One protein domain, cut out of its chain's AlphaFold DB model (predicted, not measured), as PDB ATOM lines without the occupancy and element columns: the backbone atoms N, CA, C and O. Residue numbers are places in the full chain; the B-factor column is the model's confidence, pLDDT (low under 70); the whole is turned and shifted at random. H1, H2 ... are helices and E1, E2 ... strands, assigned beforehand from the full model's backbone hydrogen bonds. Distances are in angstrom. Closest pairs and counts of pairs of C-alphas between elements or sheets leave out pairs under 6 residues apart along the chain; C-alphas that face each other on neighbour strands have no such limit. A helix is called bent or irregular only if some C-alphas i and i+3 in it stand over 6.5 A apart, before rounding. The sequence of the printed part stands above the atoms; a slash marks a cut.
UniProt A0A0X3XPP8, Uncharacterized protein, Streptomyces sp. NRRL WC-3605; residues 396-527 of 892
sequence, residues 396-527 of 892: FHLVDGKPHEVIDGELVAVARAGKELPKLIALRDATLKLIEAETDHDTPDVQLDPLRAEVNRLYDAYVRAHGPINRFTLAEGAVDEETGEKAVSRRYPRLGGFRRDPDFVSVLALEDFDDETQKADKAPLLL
ATOM      1  N   PHE A 396     -44.311   5.041  24.083       93.44
ATOM      2  CA  PHE A 396     -42.873   5.236  24.239       93.44
ATOM      3  C   PHE A 396     -42.080   4.477  23.175       93.44
ATOM      4  O   PHE A 396     -42.433   3.357  22.847       93.44
ATOM      5  N   HIS A 397     -40.971   5.017  22.675       93.19
ATOM      6  CA  HIS A 397     -40.126   4.372  21.658       93.19
ATOM      7  C   HIS A 397     -38.648   4.605  21.940       93.19
ATOM      8  O   HIS A 397     -38.273   5.629  22.511       93.19
ATOM      9  N   LEU A 398     -37.789   3.676  21.528       93.06
ATOM     10  CA  LEU A 398     -36.342   3.883  21.558       93.06
ATOM     11  C   LEU A 398     -35.882   4.522  20.242       93.06
ATOM     12  O   LEU A 398     -36.020   3.925  19.181       93.06
ATOM     13  N   VAL A 399     -35.295   5.716  20.324       90.75
ATOM     14  CA  VAL A 399     -34.609   6.394  19.209       90.75
ATOM     15  C   VAL A 399     -33.154   6.575  19.626       90.75
ATOM     16  O   VAL A 399     -32.887   7.133  20.692       90.75
ATOM     17  N   ASP A 400     -32.223   6.009  18.857       87.25
ATOM     18  CA  ASP A 400     -30.788   5.951  19.189       87.25
ATOM     19  C   ASP A 400     -30.506   5.429  20.614       87.25
ATOM     20  O   ASP A 400     -29.664   5.941  21.354       87.25
ATOM     21  N   GLY A 401     -31.278   4.422  21.043       86.00
ATOM     22  CA  GLY A 401     -31.177   3.814  22.375       86.00
ATOM     23  C   GLY A 401     -31.741   4.661  23.525       86.00
ATOM     24  O   GLY A 401     -31.621   4.265  24.686       86.00
ATOM     25  N   LYS A 402     -32.374   5.807  23.238       92.00
ATOM     26  CA  LYS A 402     -32.970   6.707  24.236       92.00
ATOM     27  C   LYS A 402     -34.504   6.717  24.149       92.00
ATOM     28  O   LYS A 402     -35.042   6.808  23.044       92.00
ATOM     29  N   PRO A 403     -35.225   6.678  25.284       95.25
ATOM     30  CA  PRO A 403     -36.685   6.758  25.291       95.25
ATOM     31  C   PRO A 403     -37.222   8.107  24.809       95.25
ATOM     32  O   PRO A 403     -36.816   9.160  25.305       95.25
ATOM     33  N   HIS A 404     -38.176   8.045  23.892       94.12
ATOM     34  CA  HIS A 404     -39.010   9.142  23.414       94.12
ATOM     35  C   HIS A 404     -40.480   8.781  23.656       94.12
ATOM     36  O   HIS A 404     -40.812   7.601  23.685       94.12
ATOM     37  N   GLU A 405     -41.344   9.767  23.857       92.06
ATOM     38  CA  GLU A 405     -42.803   9.625  23.964       92.06
ATOM     39  C   GLU A 405     -43.424  10.321  22.752       92.06
ATOM     40  O   GLU A 405     -42.953  11.393  22.363       92.06
ATOM     41  N   VAL A 406     -44.438   9.714  22.134       84.50
ATOM     42  CA  VAL A 406     -45.226  10.388  21.094       84.50
ATOM     43  C   VAL A 406     -46.159  11.387  21.772       84.50
ATOM     44  O   VAL A 406     -47.013  10.977  22.559       84.50
ATOM     45  N   ILE A 407     -45.962  12.675  21.503       81.75
ATOM     46  CA  ILE A 407     -46.757  13.777  22.051       81.75
ATOM     47  C   ILE A 407     -47.160  14.684  20.897       81.75
ATOM     48  O   ILE A 407     -46.295  15.264  20.243       81.75
ATOM     49  N   ASP A 408     -48.464  14.816  20.678       71.75
ATOM     50  CA  ASP A 408     -49.053  15.578  19.580       71.75
ATOM     51  C   ASP A 408     -48.432  15.175  18.231       71.75
ATOM     52  O   ASP A 408     -48.050  16.017  17.422       71.75
ATOM     53  N   GLY A 409     -48.284  13.863  18.011       72.38
ATOM     54  CA  GLY A 409     -47.687  13.307  16.795       72.38
ATOM     55  C   GLY A 409     -46.161  13.426  16.695       72.38
ATOM     56  O   GLY A 409     -45.571  12.874  15.772       72.38
ATOM     57  N   GLU A 410     -45.476  14.062  17.647       78.50
ATOM     58  CA  GLU A 410     -44.022  14.263  17.622       78.50
ATOM     59  C   GLU A 410     -43.277  13.351  18.603       78.50
ATOM     60  O   GLU A 410     -43.781  13.009  19.670       78.50
ATOM     61  N   LEU A 411     -42.041  12.962  18.266       85.38
ATOM     62  CA  LEU A 411     -41.188  12.172  19.164       85.38
ATOM     63  C   LEU A 411     -40.436  13.091  20.120       85.38
ATOM     64  O   LEU A 411     -39.421  13.694  19.771       85.38
ATOM     65  N   VAL A 412     -40.896  13.147  21.365       90.75
ATOM     66  CA  VAL A 412     -40.312  14.000  22.402       90.75
ATOM     67  C   VAL A 412     -39.433  13.172  23.334       90.75
ATOM     68  O   VAL A 412     -39.875  12.189  23.926       90.75
ATOM     69  N   ALA A 413     -38.167  13.565  23.499       92.44
ATOM     70  CA  ALA A 413     -37.222  12.858  24.364       92.44
ATOM     71  C   ALA A 413     -37.658  12.870  25.843       92.44
ATOM     72  O   ALA A 413     -37.950  13.920  26.424       92.44
ATOM     73  N   VAL A 414     -37.628  11.708  26.504       91.62
ATOM     74  CA  VAL A 414     -38.034  11.580  27.912       91.62
ATOM     75  C   VAL A 414     -36.876  11.961  28.839       91.62
ATOM     76  O   VAL A 414     -35.973  11.169  29.107       91.62
ATOM     77  N   ALA A 415     -36.931  13.168  29.410       81.94
ATOM     78  CA  ALA A 415     -35.852  13.721  30.239       81.94
ATOM     79  C   ALA A 415     -35.505  12.897  31.501       81.94
ATOM     80  O   ALA A 415     -34.382  12.965  31.998       81.94
ATOM     81  N   ARG A 416     -36.457  12.130  32.058       82.62
ATOM     82  CA  ARG A 416     -36.284  11.344  33.300       82.62
ATOM     83  C   ARG A 416     -36.784   9.904  33.160       82.62
ATOM     84  O   ARG A 416     -37.567   9.432  33.980       82.62
ATOM     85  N   ALA A 417     -36.309   9.204  32.136       81.69
ATOM     86  CA  ALA A 417     -36.721   7.829  31.838       81.69
ATOM     87  C   ALA A 417     -36.381   6.794  32.936       81.69
ATOM     88  O   ALA A 417     -37.066   5.783  33.085       81.69
ATOM     89  N   GLY A 418     -35.322   7.020  33.722       87.31
ATOM     90  CA  GLY A 418     -34.796   6.003  34.641       87.31
ATOM     91  C   GLY A 418     -34.213   4.784  33.907       87.31
ATOM     92  O   GLY A 418     -34.079   4.777  32.687       87.31
ATOM     93  N   LYS A 419     -33.828   3.741  34.657       90.25
ATOM     94  CA  LYS A 419     -33.186   2.528  34.099       90.25
ATOM     95  C   LYS A 419     -34.176   1.445  33.644       90.25
ATOM     96  O   LYS A 419     -33.764   0.477  33.010       90.25
ATOM     97  N   GLU A 420     -35.448   1.570  34.019       94.19
ATOM     98  CA  GLU A 420     -36.492   0.580  33.722       94.19
ATOM     99  C   GLU A 420     -37.173   0.846  32.378       94.19
ATOM    100  O   GLU A 420     -37.344  -0.093  31.606       94.19
ATOM    101  N   LEU A 421     -37.488   2.110  32.063       95.00
ATOM    102  CA  LEU A 421     -38.263   2.469  30.870       95.00
ATOM    103  C   LEU A 421     -37.672   1.915  29.558       95.00
ATOM    104  O   LEU A 421     -38.427   1.285  28.825       95.00
ATOM    105  N   PRO A 422     -36.357   2.028  29.264       94.94
ATOM    106  CA  PRO A 422     -35.804   1.445  28.039       94.94
ATOM    107  C   PRO A 422     -36.008  -0.072  27.926       94.94
ATOM    108  O   PRO A 422     -36.253  -0.585  26.838       94.94
ATOM    109  N   LYS A 423     -35.922  -0.794  29.053       95.44
ATOM    110  CA  LYS A 423     -36.111  -2.250  29.085       95.44
ATOM    111  C   LYS A 423     -37.576  -2.629  28.878       95.44
ATOM    112  O   LYS A 423     -37.848  -3.609  28.199       95.44
ATOM    113  N   LEU A 424     -38.495  -1.851  29.452       96.88
ATOM    114  CA  LEU A 424     -39.936  -2.061  29.304       96.88
ATOM    115  C   LEU A 424     -40.414  -1.767  27.878       96.88
ATOM    116  O   LEU A 424     -41.219  -2.532  27.364       96.88
ATOM    117  N   ILE A 425     -39.873  -0.734  27.220       96.31
ATOM    118  CA  ILE A 425     -40.145  -0.453  25.798       96.31
ATOM    119  C   ILE A 425     -39.707  -1.642  24.935       96.31
ATOM    120  O   ILE A 425     -40.511  -2.179  24.183       96.31
ATOM    121  N   ALA A 426     -38.465  -2.113  25.105       95.88
ATOM    122  CA  ALA A 426     -37.961  -3.259  24.346       95.88
ATOM    123  C   ALA A 426     -38.786  -4.535  24.593       95.88
ATOM    124  O   ALA A 426     -39.083  -5.273  23.656       95.88
ATOM    125  N   LEU A 427     -39.177  -4.788  25.847       97.19
ATOM    126  CA  LEU A 427     -40.011  -5.935  26.206       97.19
ATOM    127  C   LEU A 427     -41.409  -5.842  25.581       97.19
ATOM    128  O   LEU A 427     -41.902  -6.836  25.051       97.19
ATOM    129  N   ARG A 428     -42.030  -4.656  25.601       95.94
ATOM    130  CA  ARG A 428     -43.320  -4.394  24.950       95.94
ATOM    131  C   ARG A 428     -43.254  -4.671  23.456       95.94
ATOM    132  O   ARG A 428     -44.089  -5.414  22.962       95.94
ATOM    133  N   ASP A 429     -42.264  -4.121  22.761       93.88
ATOM    134  CA  ASP A 429     -42.141  -4.261  21.306       93.88
ATOM    135  C   ASP A 429     -41.973  -5.723  20.896       93.88
ATOM    136  O   ASP A 429     -42.645  -6.199  19.982       93.88
ATOM    137  N   ALA A 430     -41.140  -6.469  21.627       96.19
ATOM    138  CA  ALA A 430     -40.989  -7.903  21.412       96.19
ATOM    139  C   ALA A 430     -42.295  -8.671  21.693       96.19
ATOM    140  O   ALA A 430     -42.640  -9.590  20.953       96.19
ATOM    141  N   THR A 431     -43.039  -8.279  22.733       94.25
ATOM    142  CA  THR A 431     -44.319  -8.904  23.106       94.25
ATOM    143  C   THR A 431     -45.396  -8.658  22.055       94.25
ATOM    144  O   THR A 431     -46.059  -9.601  21.636       94.25
ATOM    145  N   LEU A 432     -45.560  -7.414  21.596       89.50
ATOM    146  CA  LEU A 432     -46.535  -7.067  20.561       89.50
ATOM    147  C   LEU A 432     -46.227  -7.785  19.249       89.50
ATOM    148  O   LEU A 432     -47.139  -8.326  18.638       89.50
ATOM    149  N   LYS A 433     -44.945  -7.880  18.876       90.25
ATOM    150  CA  LYS A 433     -44.513  -8.637  17.697       90.25
ATOM    151  C   LYS A 433     -44.842 -10.129  17.800       90.25
ATOM    152  O   LYS A 433     -45.224 -10.737  16.806       90.25
ATOM    153  N   LEU A 434     -44.690 -10.728  18.984       91.88
ATOM    154  CA  LEU A 434     -45.089 -12.118  19.213       91.88
ATOM    155  C   LEU A 434     -46.612 -12.286  19.105       91.88
ATOM    156  O   LEU A 434     -47.062 -13.203  18.431       91.88
ATOM    157  N   ILE A 435     -47.395 -11.399  19.729       86.88
ATOM    158  CA  ILE A 435     -48.868 -11.426  19.671       86.88
ATOM    159  C   ILE A 435     -49.365 -11.267  18.226       86.88
ATOM    160  O   ILE A 435     -50.246 -12.003  17.786       86.88
ATOM    161  N   GLU A 436     -48.786 -10.334  17.472       85.75
ATOM    162  CA  GLU A 436     -49.105 -10.112  16.060       85.75
ATOM    163  C   GLU A 436     -48.797 -11.356  15.218       85.75
ATOM    164  O   GLU A 436     -49.656 -11.811  14.469       85.75
ATOM    165  N   ALA A 437     -47.630 -11.977  15.413       84.75
ATOM    166  CA  ALA A 437     -47.285 -13.223  14.732       84.75
ATOM    167  C   ALA A 437     -48.201 -14.396  15.133       84.75
ATOM    168  O   ALA A 437     -48.555 -15.210  14.288       84.75
ATOM    169  N   GLU A 438     -48.629 -14.485  16.398       84.00
ATOM    170  CA  GLU A 438     -49.591 -15.509  16.830       84.00
ATOM    171  C   GLU A 438     -51.010 -15.258  16.296       84.00
ATOM    172  O   GLU A 438     -51.810 -16.197  16.268       84.00
ATOM    173  N   THR A 439     -51.337 -14.023  15.888       76.94
ATOM    174  CA  THR A 439     -52.643 -13.655  15.311       76.94
ATOM    175  C   THR A 439     -52.857 -14.300  13.946       76.94
ATOM    176  O   THR A 439     -53.977 -14.712  13.646       76.94
ATOM    177  N   ASP A 440     -51.793 -14.456  13.157       78.44
ATOM    178  CA  ASP A 440     -51.833 -15.296  11.969       78.44
ATOM    179  C   ASP A 440     -51.826 -16.776  12.379       78.44
ATOM    180  O   ASP A 440     -50.822 -17.350  12.815       78.44
ATOM    181  N   HIS A 441     -52.992 -17.406  12.260       74.62
ATOM    182  CA  HIS A 441     -53.168 -18.802  12.632       74.62
ATOM    183  C   HIS A 441     -52.314 -19.757  11.786       74.62
ATOM    184  O   HIS A 441     -51.921 -20.803  12.307       74.62
ATOM    185  N   ASP A 442     -51.946 -19.366  10.565       80.00
ATOM    186  CA  ASP A 442     -51.162 -20.183   9.638       80.00
ATOM    187  C   ASP A 442     -49.648 -20.064   9.876       80.00
ATOM    188  O   ASP A 442     -48.861 -20.848   9.335       80.00
ATOM    189  N   THR A 443     -49.212 -19.135  10.737       81.88
ATOM    190  CA  THR A 443     -47.801 -19.023  11.119       81.88
ATOM    191  C   THR A 443     -47.366 -20.267  11.919       81.88
ATOM    192  O   THR A 443     -47.944 -20.566  12.974       81.88
ATOM    193  N   PRO A 444     -46.338 -21.012  11.458       85.81
ATOM    194  CA  PRO A 444     -45.874 -22.224  12.127       85.81
ATOM    195  C   PRO A 444     -45.011 -21.904  13.356       85.81
ATOM    196  O   PRO A 444     -44.262 -20.926  13.367       85.81
ATOM    197  N   ASP A 445     -45.031 -22.787  14.360       86.06
ATOM    198  CA  ASP A 445     -44.341 -22.574  15.646       86.06
ATOM    199  C   ASP A 445     -42.829 -22.317  15.498       86.06
ATOM    200  O   ASP A 445     -42.274 -21.497  16.222       86.06
ATOM    201  N   VAL A 446     -42.178 -22.887  14.475       89.50
ATOM    202  CA  VAL A 446     -40.756 -22.634  14.157       89.50
ATOM    203  C   VAL A 446     -40.434 -21.153  13.901       89.50
ATOM    204  O   VAL A 446     -39.300 -20.723  14.109       89.50
ATOM    205  N   GLN A 447     -41.414 -20.358  13.457       89.00
ATOM    206  CA  GLN A 447     -41.270 -18.908  13.285       89.00
ATOM    207  C   GLN A 447     -41.621 -18.128  14.562       89.00
ATOM    208  O   GLN A 447     -41.091 -17.037  14.777       89.00
ATOM    209  N   LEU A 448     -42.463 -18.693  15.434       90.38
ATOM    210  CA  LEU A 448     -42.865 -18.089  16.708       90.38
ATOM    211  C   LEU A 448     -41.810 -18.288  17.804       90.38
ATOM    212  O   LEU A 448     -41.590 -17.397  18.623       90.38
ATOM    213  N   ASP A 449     -41.134 -19.437  17.817       93.00
ATOM    214  CA  ASP A 449     -40.179 -19.814  18.861       93.00
ATOM    215  C   ASP A 449     -39.027 -18.811  19.034       93.00
ATOM    216  O   ASP A 449     -38.747 -18.439  20.178       93.00
ATOM    217  N   PRO A 450     -38.394 -18.279  17.966       95.94
ATOM    218  CA  PRO A 450     -37.377 -17.240  18.110       95.94
ATOM    219  C   PRO A 450     -37.929 -15.938  18.704       95.94
ATOM    220  O   PRO A 450     -37.255 -15.303  19.517       95.94
ATOM    221  N   LEU A 451     -39.154 -15.545  18.333       95.69
ATOM    222  CA  LEU A 451     -39.806 -14.353  18.885       95.69
ATOM    223  C   LEU A 451     -40.075 -14.546  20.379       95.69
ATOM    224  O   LEU A 451     -39.698 -13.699  21.187       95.69
ATOM    225  N   ARG A 452     -40.633 -15.696  20.768       95.94
ATOM    226  CA  ARG A 452     -40.911 -16.042  22.168       95.94
ATOM    227  C   ARG A 452     -39.643 -16.153  23.006       95.94
ATOM    228  O   ARG A 452     -39.625 -15.691  24.150       95.94
ATOM    229  N   ALA A 453     -38.572 -16.718  22.452       96.56
ATOM    230  CA  ALA A 453     -37.268 -16.770  23.105       96.56
ATOM    231  C   ALA A 453     -36.714 -15.361  23.379       96.56
ATOM    232  O   ALA A 453     -36.168 -15.115  24.456       96.56
ATOM    233  N   GLU A 454     -36.908 -14.420  22.452       97.56
ATOM    234  CA  GLU A 454     -36.498 -13.027  22.638       97.56
ATOM    235  C   GLU A 454     -37.316 -12.319  23.728       97.56
ATOM    236  O   GLU A 454     -36.724 -11.685  24.610       97.56
ATOM    237  N   VAL A 455     -38.647 -12.486  23.752       97.44
ATOM    238  CA  VAL A 455     -39.485 -11.945  24.843       97.44
ATOM    239  C   VAL A 455     -39.027 -12.505  26.193       97.44
ATOM    240  O   VAL A 455     -38.813 -11.742  27.136       97.44
ATOM    241  N   ASN A 456     -38.789 -13.819  26.282       97.81
ATOM    242  CA  ASN A 456     -38.281 -14.464  27.495       97.81
ATOM    243  C   ASN A 456     -36.945 -13.880  27.950       97.81
ATOM    244  O   ASN A 456     -36.778 -13.564  29.127       97.81
ATOM    245  N   ARG A 457     -35.994 -13.714  27.028       98.06
ATOM    246  CA  ARG A 457     -34.669 -13.169  27.332       98.06
ATOM    247  C   ARG A 457     -34.766 -11.753  27.902       98.06
ATOM    248  O   ARG A 457     -34.081 -11.437  28.878       98.06
ATOM    249  N   LEU A 458     -35.604 -10.902  27.305       97.75
ATOM    250  CA  LEU A 458     -35.839  -9.530  27.763       97.75
ATOM    251  C   LEU A 458     -36.550  -9.496  29.123       97.75
ATOM    252  O   LEU A 458     -36.130  -8.745  30.007       97.75
ATOM    253  N   TYR A 459     -37.564 -10.343  29.311       97.88
ATOM    254  CA  TYR A 459     -38.293 -10.495  30.570       97.88
ATOM    255  C   TYR A 459     -37.365 -10.953  31.706       97.88
ATOM    256  O   TYR A 459     -37.249 -10.272  32.727       97.88
ATOM    257  N   ASP A 460     -36.603 -12.031  31.504       97.56
ATOM    258  CA  ASP A 460     -35.688 -12.579  32.511       97.56
ATOM    259  C   ASP A 460     -34.578 -11.580  32.878       97.56
ATOM    260  O   ASP A 460     -34.140 -11.499  34.030       97.56
ATOM    261  N   ALA A 461     -34.107 -10.788  31.910       96.75
ATOM    262  CA  ALA A 461     -33.142  -9.718  32.153       96.75
ATOM    263  C   ALA A 461     -33.745  -8.535  32.931       96.75
ATOM    264  O   ALA A 461     -33.033  -7.869  33.694       96.75
ATOM    265  N   TYR A 462     -35.036  -8.247  32.740       96.62
ATOM    266  CA  TYR A 462     -35.752  -7.231  33.503       96.62
ATOM    267  C   TYR A 462     -35.974  -7.684  34.949       96.62
ATOM    268  O   TYR A 462     -35.510  -6.999  35.864       96.62
ATOM    269  N   VAL A 463     -36.589  -8.854  35.153       95.88
ATOM    270  CA  VAL A 463     -36.932  -9.386  36.483       95.88
ATOM    271  C   VAL A 463     -35.686  -9.564  37.345       95.88
ATOM    272  O   VAL A 463     -35.670  -9.153  38.502       95.88
ATOM    273  N   ARG A 464     -34.584 -10.069  36.778       95.62
ATOM    274  CA  ARG A 464     -33.305 -10.203  37.499       95.62
ATOM    275  C   ARG A 464     -32.744  -8.868  37.992       95.62
ATOM    276  O   ARG A 464     -32.052  -8.833  39.004       95.62
ATOM    277  N   ALA A 465     -32.985  -7.783  37.260       94.62
ATOM    278  CA  ALA A 465     -32.444  -6.468  37.585       94.62
ATOM    279  C   ALA A 465     -33.351  -5.653  38.517       94.62
ATOM    280  O   ALA A 465     -32.836  -4.839  39.281       94.62
ATOM    281  N   HIS A 466     -34.673  -5.828  38.421       93.00
ATOM    282  CA  HIS A 466     -35.652  -4.915  39.024       93.00
ATOM    283  C   HIS A 466     -36.748  -5.610  39.847       93.00
ATOM    284  O   HIS A 466     -37.519  -4.926  40.518       93.00
ATOM    285  N   GLY A 467     -36.806  -6.943  39.832       93.50
ATOM    286  CA  GLY A 467     -37.910  -7.733  40.380       93.50
ATOM    287  C   GLY A 467     -39.128  -7.786  39.444       93.50
ATOM    288  O   GLY A 467     -39.058  -7.268  38.324       93.50
ATOM    289  N   PRO A 468     -40.244  -8.391  39.893       95.06
ATOM    290  CA  PRO A 468     -41.465  -8.504  39.097       95.06
ATOM    291  C   PRO A 468     -41.979  -7.153  38.586       95.06
ATOM    292  O   PRO A 468     -41.845  -6.120  39.250       95.06
ATOM    293  N   ILE A 469     -42.581  -7.141  37.405       94.25
ATOM    294  CA  ILE A 469     -43.173  -5.973  36.751       94.25
ATOM    295  C   ILE A 469     -44.373  -5.463  37.563       94.25
ATOM    296  O   ILE A 469     -44.502  -4.253  37.781       94.25
ATOM    297  N   ASN A 470     -45.211  -6.377  38.059       91.50
ATOM    298  CA  ASN A 470     -46.449  -6.086  38.787       91.50
ATOM    299  C   ASN A 470     -46.257  -5.787  40.286       91.50
ATOM    300  O   ASN A 470     -47.236  -5.527  40.987       91.50
ATOM    301  N   ARG A 471     -45.011  -5.767  40.780       92.56
ATOM    302  CA  ARG A 471     -44.692  -5.516  42.195       92.56
ATOM    303  C   ARG A 471     -45.288  -4.205  42.720       92.56
ATOM    304  O   ARG A 471     -45.329  -3.197  42.005       92.56
ATOM    305  N   PHE A 472     -45.656  -4.179  43.996       89.75
ATOM    306  CA  PHE A 472     -46.136  -2.980  44.682       89.75
ATOM    307  C   PHE A 472     -45.712  -2.953  46.151       89.75
ATOM    308  O   PHE A 472     -45.213  -3.925  46.705       89.75
ATOM    309  N   THR A 473     -45.908  -1.812  46.804       88.25
ATOM    310  CA  THR A 473     -45.831  -1.700  48.263       88.25
ATOM    311  C   THR A 473     -47.185  -1.304  48.827       88.25
ATOM    312  O   THR A 473     -47.943  -0.572  48.193       88.25
ATOM    313  N   LEU A 474     -47.517  -1.800  50.014       84.31
ATOM    314  CA  LEU A 474     -48.727  -1.390  50.719       84.31
ATOM    315  C   LEU A 474     -48.450  -0.095  51.489       84.31
ATOM    316  O   LEU A 474     -47.399   0.065  52.108       84.31
ATOM    317  N   ALA A 475     -49.387   0.842  51.426       79.69
ATOM    318  CA  ALA A 475     -49.373   2.074  52.194       79.69
ATOM    319  C   ALA A 475     -50.652   2.172  53.022       79.69
ATOM    320  O   ALA A 475     -51.753   2.161  52.469       79.69
ATOM    321  N   GLU A 476     -50.485   2.293  54.334       82.00
ATOM    322  CA  GLU A 476     -51.577   2.493  55.282       82.00
ATOM    323  C   GLU A 476     -52.044   3.958  55.263       82.00
ATOM    324  O   GLU A 476     -51.236   4.890  55.274       82.00
ATOM    325  N   GLY A 477     -53.356   4.149  55.188       73.62
ATOM    326  CA  GLY A 477     -54.066   5.419  55.259       73.62
ATOM    327  C   GLY A 477     -54.710   5.640  56.628       73.62
ATOM    328  O   GLY A 477     -54.349   4.998  57.613       73.62
ATOM    329  N   ALA A 478     -55.655   6.584  56.687       72.81
ATOM    330  CA  ALA A 478     -56.398   6.881  57.907       72.81
ATOM    331  C   ALA A 478     -57.206   5.660  58.384       72.81
ATOM    332  O   ALA A 478     -57.619   4.825  57.575       72.81
ATOM    333  N   VAL A 479     -57.391   5.572  59.701       73.81
ATOM    334  CA  VAL A 479     -58.281   4.594  60.330       73.81
ATOM    335  C   VAL A 479     -59.709   5.056  60.085       73.81
ATOM    336  O   VAL A 479     -60.030   6.215  60.343       73.81
ATOM    337  N   ASP A 480     -60.531   4.167  59.556       67.50
ATOM    338  CA  ASP A 480     -61.964   4.379  59.442       67.50
ATOM    339  C   ASP A 480     -62.577   4.411  60.854       67.50
ATOM    340  O   ASP A 480     -62.379   3.489  61.648       67.50
ATOM    341  N   GLU A 481     -63.260   5.505  61.201       68.25
ATOM    342  CA  GLU A 481     -63.794   5.725  62.554       68.25
ATOM    343  C   GLU A 481     -64.958   4.782  62.903       68.25
ATOM    344  O   GLU A 481     -65.244   4.587  64.084       68.25
ATOM    345  N   GLU A 482     -65.607   4.178  61.904       65.25
ATOM    346  CA  GLU A 482     -66.757   3.286  62.068       65.25
ATOM    347  C   GLU A 482     -66.326   1.813  62.150       65.25
ATOM    348  O   GLU A 482     -66.877   1.049  62.944       65.25
ATOM    349  N   THR A 483     -65.302   1.413  61.387       71.62
ATOM    350  CA  THR A 483     -64.819   0.017  61.343       71.62
ATOM    351  C   THR A 483     -63.548  -0.236  62.160       71.62
ATOM    352  O   THR A 483     -63.256  -1.381  62.503       71.62
ATOM    353  N   GLY A 484     -62.781   0.806  62.502       72.56
ATOM    354  CA  GLY A 484     -61.487   0.686  63.185       72.56
ATOM    355  C   GLY A 484     -60.354   0.144  62.302       72.56
ATOM    356  O   GLY A 484     -59.235  -0.052  62.785       72.56
ATOM    357  N   GLU A 485     -60.610  -0.083  61.011       65.38
ATOM    358  CA  GLU A 485     -59.637  -0.617  60.060       65.38
ATOM    359  C   GLU A 485     -58.864   0.505  59.350       65.38
ATOM    360  O   GLU A 485     -59.393   1.567  59.021       65.38
ATOM    361  N   LYS A 486     -57.570   0.282  59.096       72.62
ATOM    362  CA  LYS A 486     -56.748   1.217  58.315       72.62
ATOM    363  C   LYS A 486     -57.039   1.043  56.829       72.62
ATOM    364  O   LYS A 486     -56.917  -0.063  56.308       72.62
ATOM    365  N   ALA A 487     -57.289   2.136  56.113       68.88
ATOM    366  CA  ALA A 487     -57.391   2.089  54.657       68.88
ATOM    367  C   ALA A 487     -56.044   1.670  54.032       68.88
ATOM    368  O   ALA A 487     -55.084   2.436  54.058       68.88
ATOM    369  N   VAL A 488     -55.937   0.475  53.452       72.62
ATOM    370  CA  VAL A 488     -54.703   0.020  52.789       72.62
ATOM    371  C   VAL A 488     -54.748   0.363  51.298       72.62
ATOM    372  O   VAL A 488     -55.705   0.046  50.598       72.62
ATOM    373  N   SER A 489     -53.696   1.003  50.783       75.75
ATOM    374  CA  SER A 489     -53.565   1.367  49.367       75.75
ATOM    375  C   SER A 489     -52.306   0.770  48.739       75.75
ATOM    376  O   SER A 489     -51.246   0.729  49.361       75.75
ATOM    377  N   ARG A 490     -52.401   0.319  47.484       82.00
ATOM    378  CA  ARG A 490     -51.256  -0.206  46.725       82.00
ATOM    379  C   ARG A 490     -50.483   0.936  46.069       82.00
ATOM    380  O   ARG A 490     -51.054   1.772  45.369       82.00
ATOM    381  N   ARG A 491     -49.168   0.970  46.273       82.56
ATOM    382  CA  ARG A 491     -48.231   1.903  45.641       82.56
ATOM    383  C   ARG A 491     -47.320   1.158  44.681       82.56
ATOM    384  O   ARG A 491     -46.414   0.435  45.083       82.56
ATOM    385  N   TYR A 492     -47.535   1.391  43.396       84.44
ATOM    386  CA  TYR A 492     -46.722   0.796  42.348       84.44
ATOM    387  C   TYR A 492     -45.441   1.605  42.076       84.44
ATOM    388  O   TYR A 492     -45.448   2.840  42.191       84.44
ATOM    389  N   PRO A 493     -44.341   0.950  41.654       86.00
ATOM    390  CA  PRO A 493     -43.162   1.627  41.135       86.00
ATOM    391  C   PRO A 493     -43.525   2.555  39.975       86.00
ATOM    392  O   PRO A 493     -44.433   2.283  39.189       86.00
ATOM    393  N   ARG A 494     -42.773   3.649  39.819       83.19
ATOM    394  CA  ARG A 494     -43.030   4.616  38.739       83.19
ATOM    395  C   ARG A 494     -42.789   4.042  37.341       83.19
ATOM    396  O   ARG A 494     -43.346   4.588  36.394       83.19
ATOM    397  N   LEU A 495     -41.953   3.005  37.210       89.19
ATOM    398  CA  LEU A 495     -41.581   2.366  35.938       89.19
ATOM    399  C   LEU A 495     -41.165   3.373  34.847       89.19
ATOM    400  O   LEU A 495     -41.490   3.218  33.676       89.19
ATOM    401  N   GLY A 496     -40.537   4.484  35.245       84.69
ATOM    402  CA  GLY A 496     -40.183   5.584  34.340       84.69
ATOM    403  C   GLY A 496     -41.358   6.265  33.617       84.69
ATOM    404  O   GLY A 496     -41.119   7.052  32.712       84.69
ATOM    405  N   GLY A 497     -42.609   6.004  34.014       87.31
ATOM    406  CA  GLY A 497     -43.812   6.500  33.337       87.31
ATOM    407  C   GLY A 497     -44.484   5.491  32.401       87.31
ATOM    408  O   GLY A 497     -45.538   5.816  31.868       87.31
ATOM    409  N   PHE A 498     -43.949   4.270  32.266       91.75
ATOM    410  CA  PHE A 498     -44.404   3.264  31.294       91.75
ATOM    411  C   PHE A 498     -45.907   2.927  31.358       91.75
ATOM    412  O   PHE A 498     -46.499   2.618  30.340       91.75
ATOM    413  N   ARG A 499     -46.574   3.072  32.514       87.06
ATOM    414  CA  ARG A 499     -48.041   2.891  32.629       87.06
ATOM    415  C   ARG A 499     -48.882   3.890  31.810       87.06
ATOM    416  O   ARG A 499     -50.094   3.743  31.774       87.06
ATOM    417  N   ARG A 500     -48.285   4.938  31.226       83.81
ATOM    418  CA  ARG A 500     -48.975   5.836  30.274       83.81
ATOM    419  C   ARG A 500     -49.028   5.279  28.852       83.81
ATOM    420  O   ARG A 500     -49.815   5.770  28.039       83.81
ATOM    421  N   ASP A 501     -48.180   4.296  28.570       88.88
ATOM    422  CA  ASP A 501     -48.117   3.642  27.276       88.88
ATOM    423  C   ASP A 501     -49.453   2.958  26.970       88.88
ATOM    424  O   ASP A 501     -49.989   2.314  27.866       88.88
ATOM    425  N   PRO A 502     -50.009   3.064  25.754       82.88
ATOM    426  CA  PRO A 502     -51.282   2.425  25.423       82.88
ATOM    427  C   PRO A 502     -51.233   0.893  25.529       82.88
ATOM    428  O   PRO A 502     -52.227   0.278  25.899       82.88
ATOM    429  N   ASP A 503     -50.074   0.273  25.292       86.50
ATOM    430  CA  ASP A 503     -49.923  -1.185  25.256       86.50
ATOM    431  C   ASP A 503     -49.313  -1.762  26.544       86.50
ATOM    432  O   ASP A 503     -48.910  -2.929  26.593       86.50
ATOM    433  N   PHE A 504     -49.246  -0.971  27.622       91.00
ATOM    434  CA  PHE A 504     -48.603  -1.392  28.870       91.00
ATOM    435  C   PHE A 504     -49.229  -2.660  29.476       91.00
ATOM    436  O   PHE A 504     -48.513  -3.463  30.078       91.00
ATOM    437  N   VAL A 505     -50.543  -2.868  29.299       89.25
ATOM    438  CA  VAL A 505     -51.274  -4.036  29.827       89.25
ATOM    439  C   VAL A 505     -50.722  -5.340  29.248       89.25
ATOM    440  O   VAL A 505     -50.609  -6.321  29.978       89.25
ATOM    441  N   SER A 506     -50.298  -5.342  27.979       89.94
ATOM    442  CA  SER A 506     -49.686  -6.512  27.331       89.94
ATOM    443  C   SER A 506     -48.390  -6.944  28.024       89.94
ATOM    444  O   SER A 506     -48.090  -8.129  28.081       89.94
ATOM    445  N   VAL A 507     -47.645  -5.995  28.600       94.75
ATOM    446  CA  VAL A 507     -46.426  -6.281  29.373       94.75
ATOM    447  C   VAL A 507     -46.757  -6.728  30.795       94.75
ATOM    448  O   VAL A 507     -46.110  -7.634  31.313       94.75
ATOM    449  N   LEU A 508     -47.774  -6.133  31.431       91.94
ATOM    450  CA  LEU A 508     -48.231  -6.576  32.755       91.94
ATOM    451  C   LEU A 508     -48.763  -8.016  32.728       91.94
ATOM    452  O   LEU A 508     -48.587  -8.742  33.704       91.94
ATOM    453  N   ALA A 509     -49.378  -8.425  31.616       92.50
ATOM    454  CA  ALA A 509     -49.932  -9.761  31.401       92.50
ATOM    455  C   ALA A 509     -48.877 -10.862  31.190       92.50
ATOM    456  O   ALA A 509     -49.242 -12.030  31.092       92.50
ATOM    457  N   LEU A 510     -47.581 -10.521  31.144       94.88
ATOM    458  CA  LEU A 510     -46.489 -11.501  31.071       94.88
ATOM    459  C   LEU A 510     -46.231 -12.230  32.398       94.88
ATOM    460  O   LEU A 510     -45.459 -13.190  32.422       94.88
ATOM    461  N   GLU A 511     -46.861 -11.788  33.487       93.81
ATOM    462  CA  GLU A 511     -46.693 -12.355  34.822       93.81
ATOM    463  C   GLU A 511     -47.997 -12.945  35.349       93.81
ATOM    464  O   GLU A 511     -49.050 -12.305  35.307       93.81
ATOM    465  N   ASP A 512     -47.892 -14.133  35.932       87.44
ATOM    466  CA  ASP A 512     -48.845 -14.604  36.925       87.44
ATOM    467  C   ASP A 512     -48.378 -14.120  38.299       87.44
ATOM    468  O   ASP A 512     -47.473 -14.701  38.899       87.44
ATOM    469  N   PHE A 513     -48.889 -12.965  38.726       88.81
ATOM    470  CA  PHE A 513     -48.395 -12.261  39.907       88.81
ATOM    471  C   PHE A 513     -49.241 -12.567  41.142       88.81
ATOM    472  O   PHE A 513     -50.443 -12.299  41.163       88.81
ATOM    473  N   ASP A 514     -48.580 -13.056  42.187       85.75
ATOM    474  CA  ASP A 514     -49.161 -13.306  43.498       85.75
ATOM    475  C   ASP A 514     -49.021 -12.054  44.379       85.75
ATOM    476  O   ASP A 514     -47.921 -11.641  44.769       85.75
ATOM    477  N   ASP A 515     -50.169 -11.452  44.691       83.81
ATOM    478  CA  ASP A 515     -50.269 -10.232  45.490       83.81
ATOM    479  C   ASP A 515     -49.755 -10.411  46.931       83.81
ATOM    480  O   ASP A 515     -49.220  -9.450  47.498       83.81
ATOM    481  N   GLU A 516     -49.885 -11.605  47.519       82.88
ATOM    482  CA  GLU A 516     -49.459 -11.900  48.893       82.88
ATOM    483  C   GLU A 516     -47.948 -12.103  48.966       82.88
ATOM    484  O   GLU A 516     -47.271 -11.519  49.816       82.88
ATOM    485  N   THR A 517     -47.397 -12.912  48.059       88.75
ATOM    486  CA  THR A 517     -45.971 -13.258  48.096       88.75
ATOM    487  C   THR A 517     -45.082 -12.266  47.348       88.75
ATOM    488  O   THR A 517     -43.859 -12.309  47.510       88.75
ATOM    489  N   GLN A 518     -45.669 -11.357  46.560       87.69
ATOM    490  CA  GLN A 518     -44.968 -10.429  45.662       87.69
ATOM    491  C   GLN A 518     -44.047 -11.149  44.661       87.69
ATOM    492  O   GLN A 518     -43.015 -10.608  44.244       87.69
ATOM    493  N   LYS A 519     -44.397 -12.385  44.288       90.81
ATOM    494  CA  LYS A 519     -43.682 -13.206  43.304       90.81
ATOM    495  C   LYS A 519     -44.480 -13.297  42.006       90.81
ATOM    496  O   LYS A 519     -45.692 -13.120  42.000       90.81
ATOM    497  N   ALA A 520     -43.771 -13.559  40.913       92.25
ATOM    498  CA  ALA A 520     -44.355 -13.735  39.592       92.25
ATOM    499  C   ALA A 520     -43.848 -15.020  38.947       92.25
ATOM    500  O   ALA A 520     -42.631 -15.208  38.844       92.25
ATOM    501  N   ASP A 521     -44.774 -15.827  38.439       93.12
ATOM    502  CA  ASP A 521     -44.481 -16.868  37.458       93.12
ATOM    503  C   ASP A 521     -44.661 -16.328  36.033       93.12
ATOM    504  O   ASP A 521     -45.299 -15.297  35.802       93.12
ATOM    505  N   LYS A 522     -44.060 -17.003  35.049       94.44
ATOM    506  CA  LYS A 522     -44.200 -16.627  33.635       94.44
ATOM    507  C   LYS A 522     -45.611 -16.942  33.145       94.44
ATOM    508  O   LYS A 522     -46.080 -18.066  33.303       94.44
ATOM    509  N   ALA A 523     -46.254 -15.980  32.491       91.25
ATOM    510  CA  ALA A 523     -47.552 -16.203  31.863       91.25
ATOM    511  C   ALA A 523     -47.458 -17.167  30.659       91.25
ATOM    512  O   ALA A 523     -46.395 -17.266  30.035       91.25
ATOM    513  N   PRO A 524     -48.572 -17.823  30.269       90.50
ATOM    514  CA  PRO A 524     -48.596 -18.806  29.183       90.50
ATOM    515  C   PRO A 524     -47.981 -18.342  27.856       90.50
ATOM    516  O   PRO A 524     -47.283 -19.127  27.221       90.50
ATOM    517  N   LEU A 525     -48.136 -17.062  27.486       90.19
ATOM    518  CA  LEU A 525     -47.557 -16.472  26.264       90.19
ATOM    519  C   LEU A 525     -46.023 -16.631  26.182       90.19
ATOM    520  O   LEU A 525     -45.459 -16.755  25.096       90.19
ATOM    521  N   LEU A 526     -45.329 -16.649  27.327       92.56
ATOM    522  CA  LEU A 526     -43.881 -16.870  27.390       92.56
ATOM    523  C   LEU A 526     -43.499 -18.348  27.251       92.56
ATOM    524  O   LEU A 526     -42.335 -18.656  27.007       92.56
ATOM    525  N   LEU A 527     -44.442 -19.267  27.427       91.62
ATOM    526  CA  LEU A 527     -44.169 -20.699  27.536       91.62
ATOM    527  C   LEU A 527     -44.626 -21.467  26.295       91.62
ATOM    528  O   LEU A 527     -43.961 -22.416  25.889       91.62
TER     529      LEU A 527
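What this domain is: This is residues 396 to 527 of the 892 residues of an uncharacterized protein of Streptomyces sp. NRRL WC-3605 (UniProt A0A0X3XPP8). Look for a small three-stranded sheet, E1 E2 E3, at the first part of H1, which folds back with H2 as a long helical hairpin; two short helices, H3 and H4, also pack on H1. From this body a two-stranded arm, E4 and E5, reaches far off and makes much of the length, while a smaller strand hairpin, E6 and E7, lies apart from both long helices. The printed part has 132 residues with four named helices and seven named strands, in the order E1 E2 E3 H1 H2 E4 E5 H3 H4 E6 E7; the class is mixed, helices and strands, and the neighbour strands in the three sheets are antiparallel. The whole is loose, with a radius of gyration of the C-alphas of 17.8 A, and elongated, spanning 59 by 35 by 26 A.

How they stand to each other: Begin at the sheet of E1, residues 396 to 399, E2, residues 402 to 407, and E3, residues 410 to 413, a meander, each strand the antiparallel neighbour of the one before. In the hairpin E1 and E2, find N 397 and O 404 at 2.8 A; in the hairpin E2 and E3, N 405 and O 412 at 2.8 A. H1, residues 421 to 439, is on one face of this sheet, making two layers, helix and sheet; its residues 421 to 429 make the pairs of C-alphas within 10 A of the sheet, 19 with E1 and 8 with E2. It lies over E1 at a height over the sheet of 6.0 A and runs across the strands, at 68 degrees to E1 on the local plane, which rests on only just enough C-alphas of the sheet, 6. H2, residues 445 to 466, touches H1, closest at the C-alphas of Ala 430 and Val 455, 5.5 A apart; this helical hairpin has a shallow tilt of 23 degrees, opposite ways. H3, residues 495 to 500, only grazes the sheet, with its residues 496 to 500. It touches residues 421 to 425 of H1, with the closest C-alphas, Leu 421 and Gly 496, 5.0 A apart. H4, residues 504 to 508, touches residues 424 to 432 of H1, with the closest C-alphas, Arg 428 and Val 507, 5.7 A apart. Farther out, the hairpin E4, residues 473 to 479, and E5, residues 486 to 491, is antiparallel, with N 475 and O 489 at 2.8 A; both strands are apart from H1. In the antiparallel hairpin E6, residues 511 to 514, and E7, residues 519 to 522, N 512 and O 521 are 2.8 A apart; both strands are apart from H1 and H2. Every O i to N i+4 pair is within hydrogen-bond range in H1 and H4, against 15 of 18 in H2 and 0 of 2 in H3, where 2 of 3 O i to N i+3 pairs are.

Where its parts are: Find C-alpha 396 at (-42.873, 5.236, 24.239), where E1 begins; E2 is 15.6 A long. H1 starts at C-alpha 421, (-38.263, 2.469, 30.870), and runs 26.6 A. H2 runs 30.6 A and is neither bent nor irregular, but only just: C-alphas 447 and 450 are 6.4 A apart. E4 is 18.4 A long and E5 15.3 A. H3 is irregular, with C-alphas 496 and 499 8.5 A apart. E7 ends at C-alpha 522, (-44.200, -16.627, 33.635).

The domain as a whole: The two C-alphas farthest apart, those of Val 446 and Glu 481, are 60.6 A apart. The printed part has no cut and no long link. Residues 439 to 444, of which 439 belongs to H1, stand free. The mean pLDDT of the printed part is 87.9; residues 480 to 482, 485 and 487 are under 70.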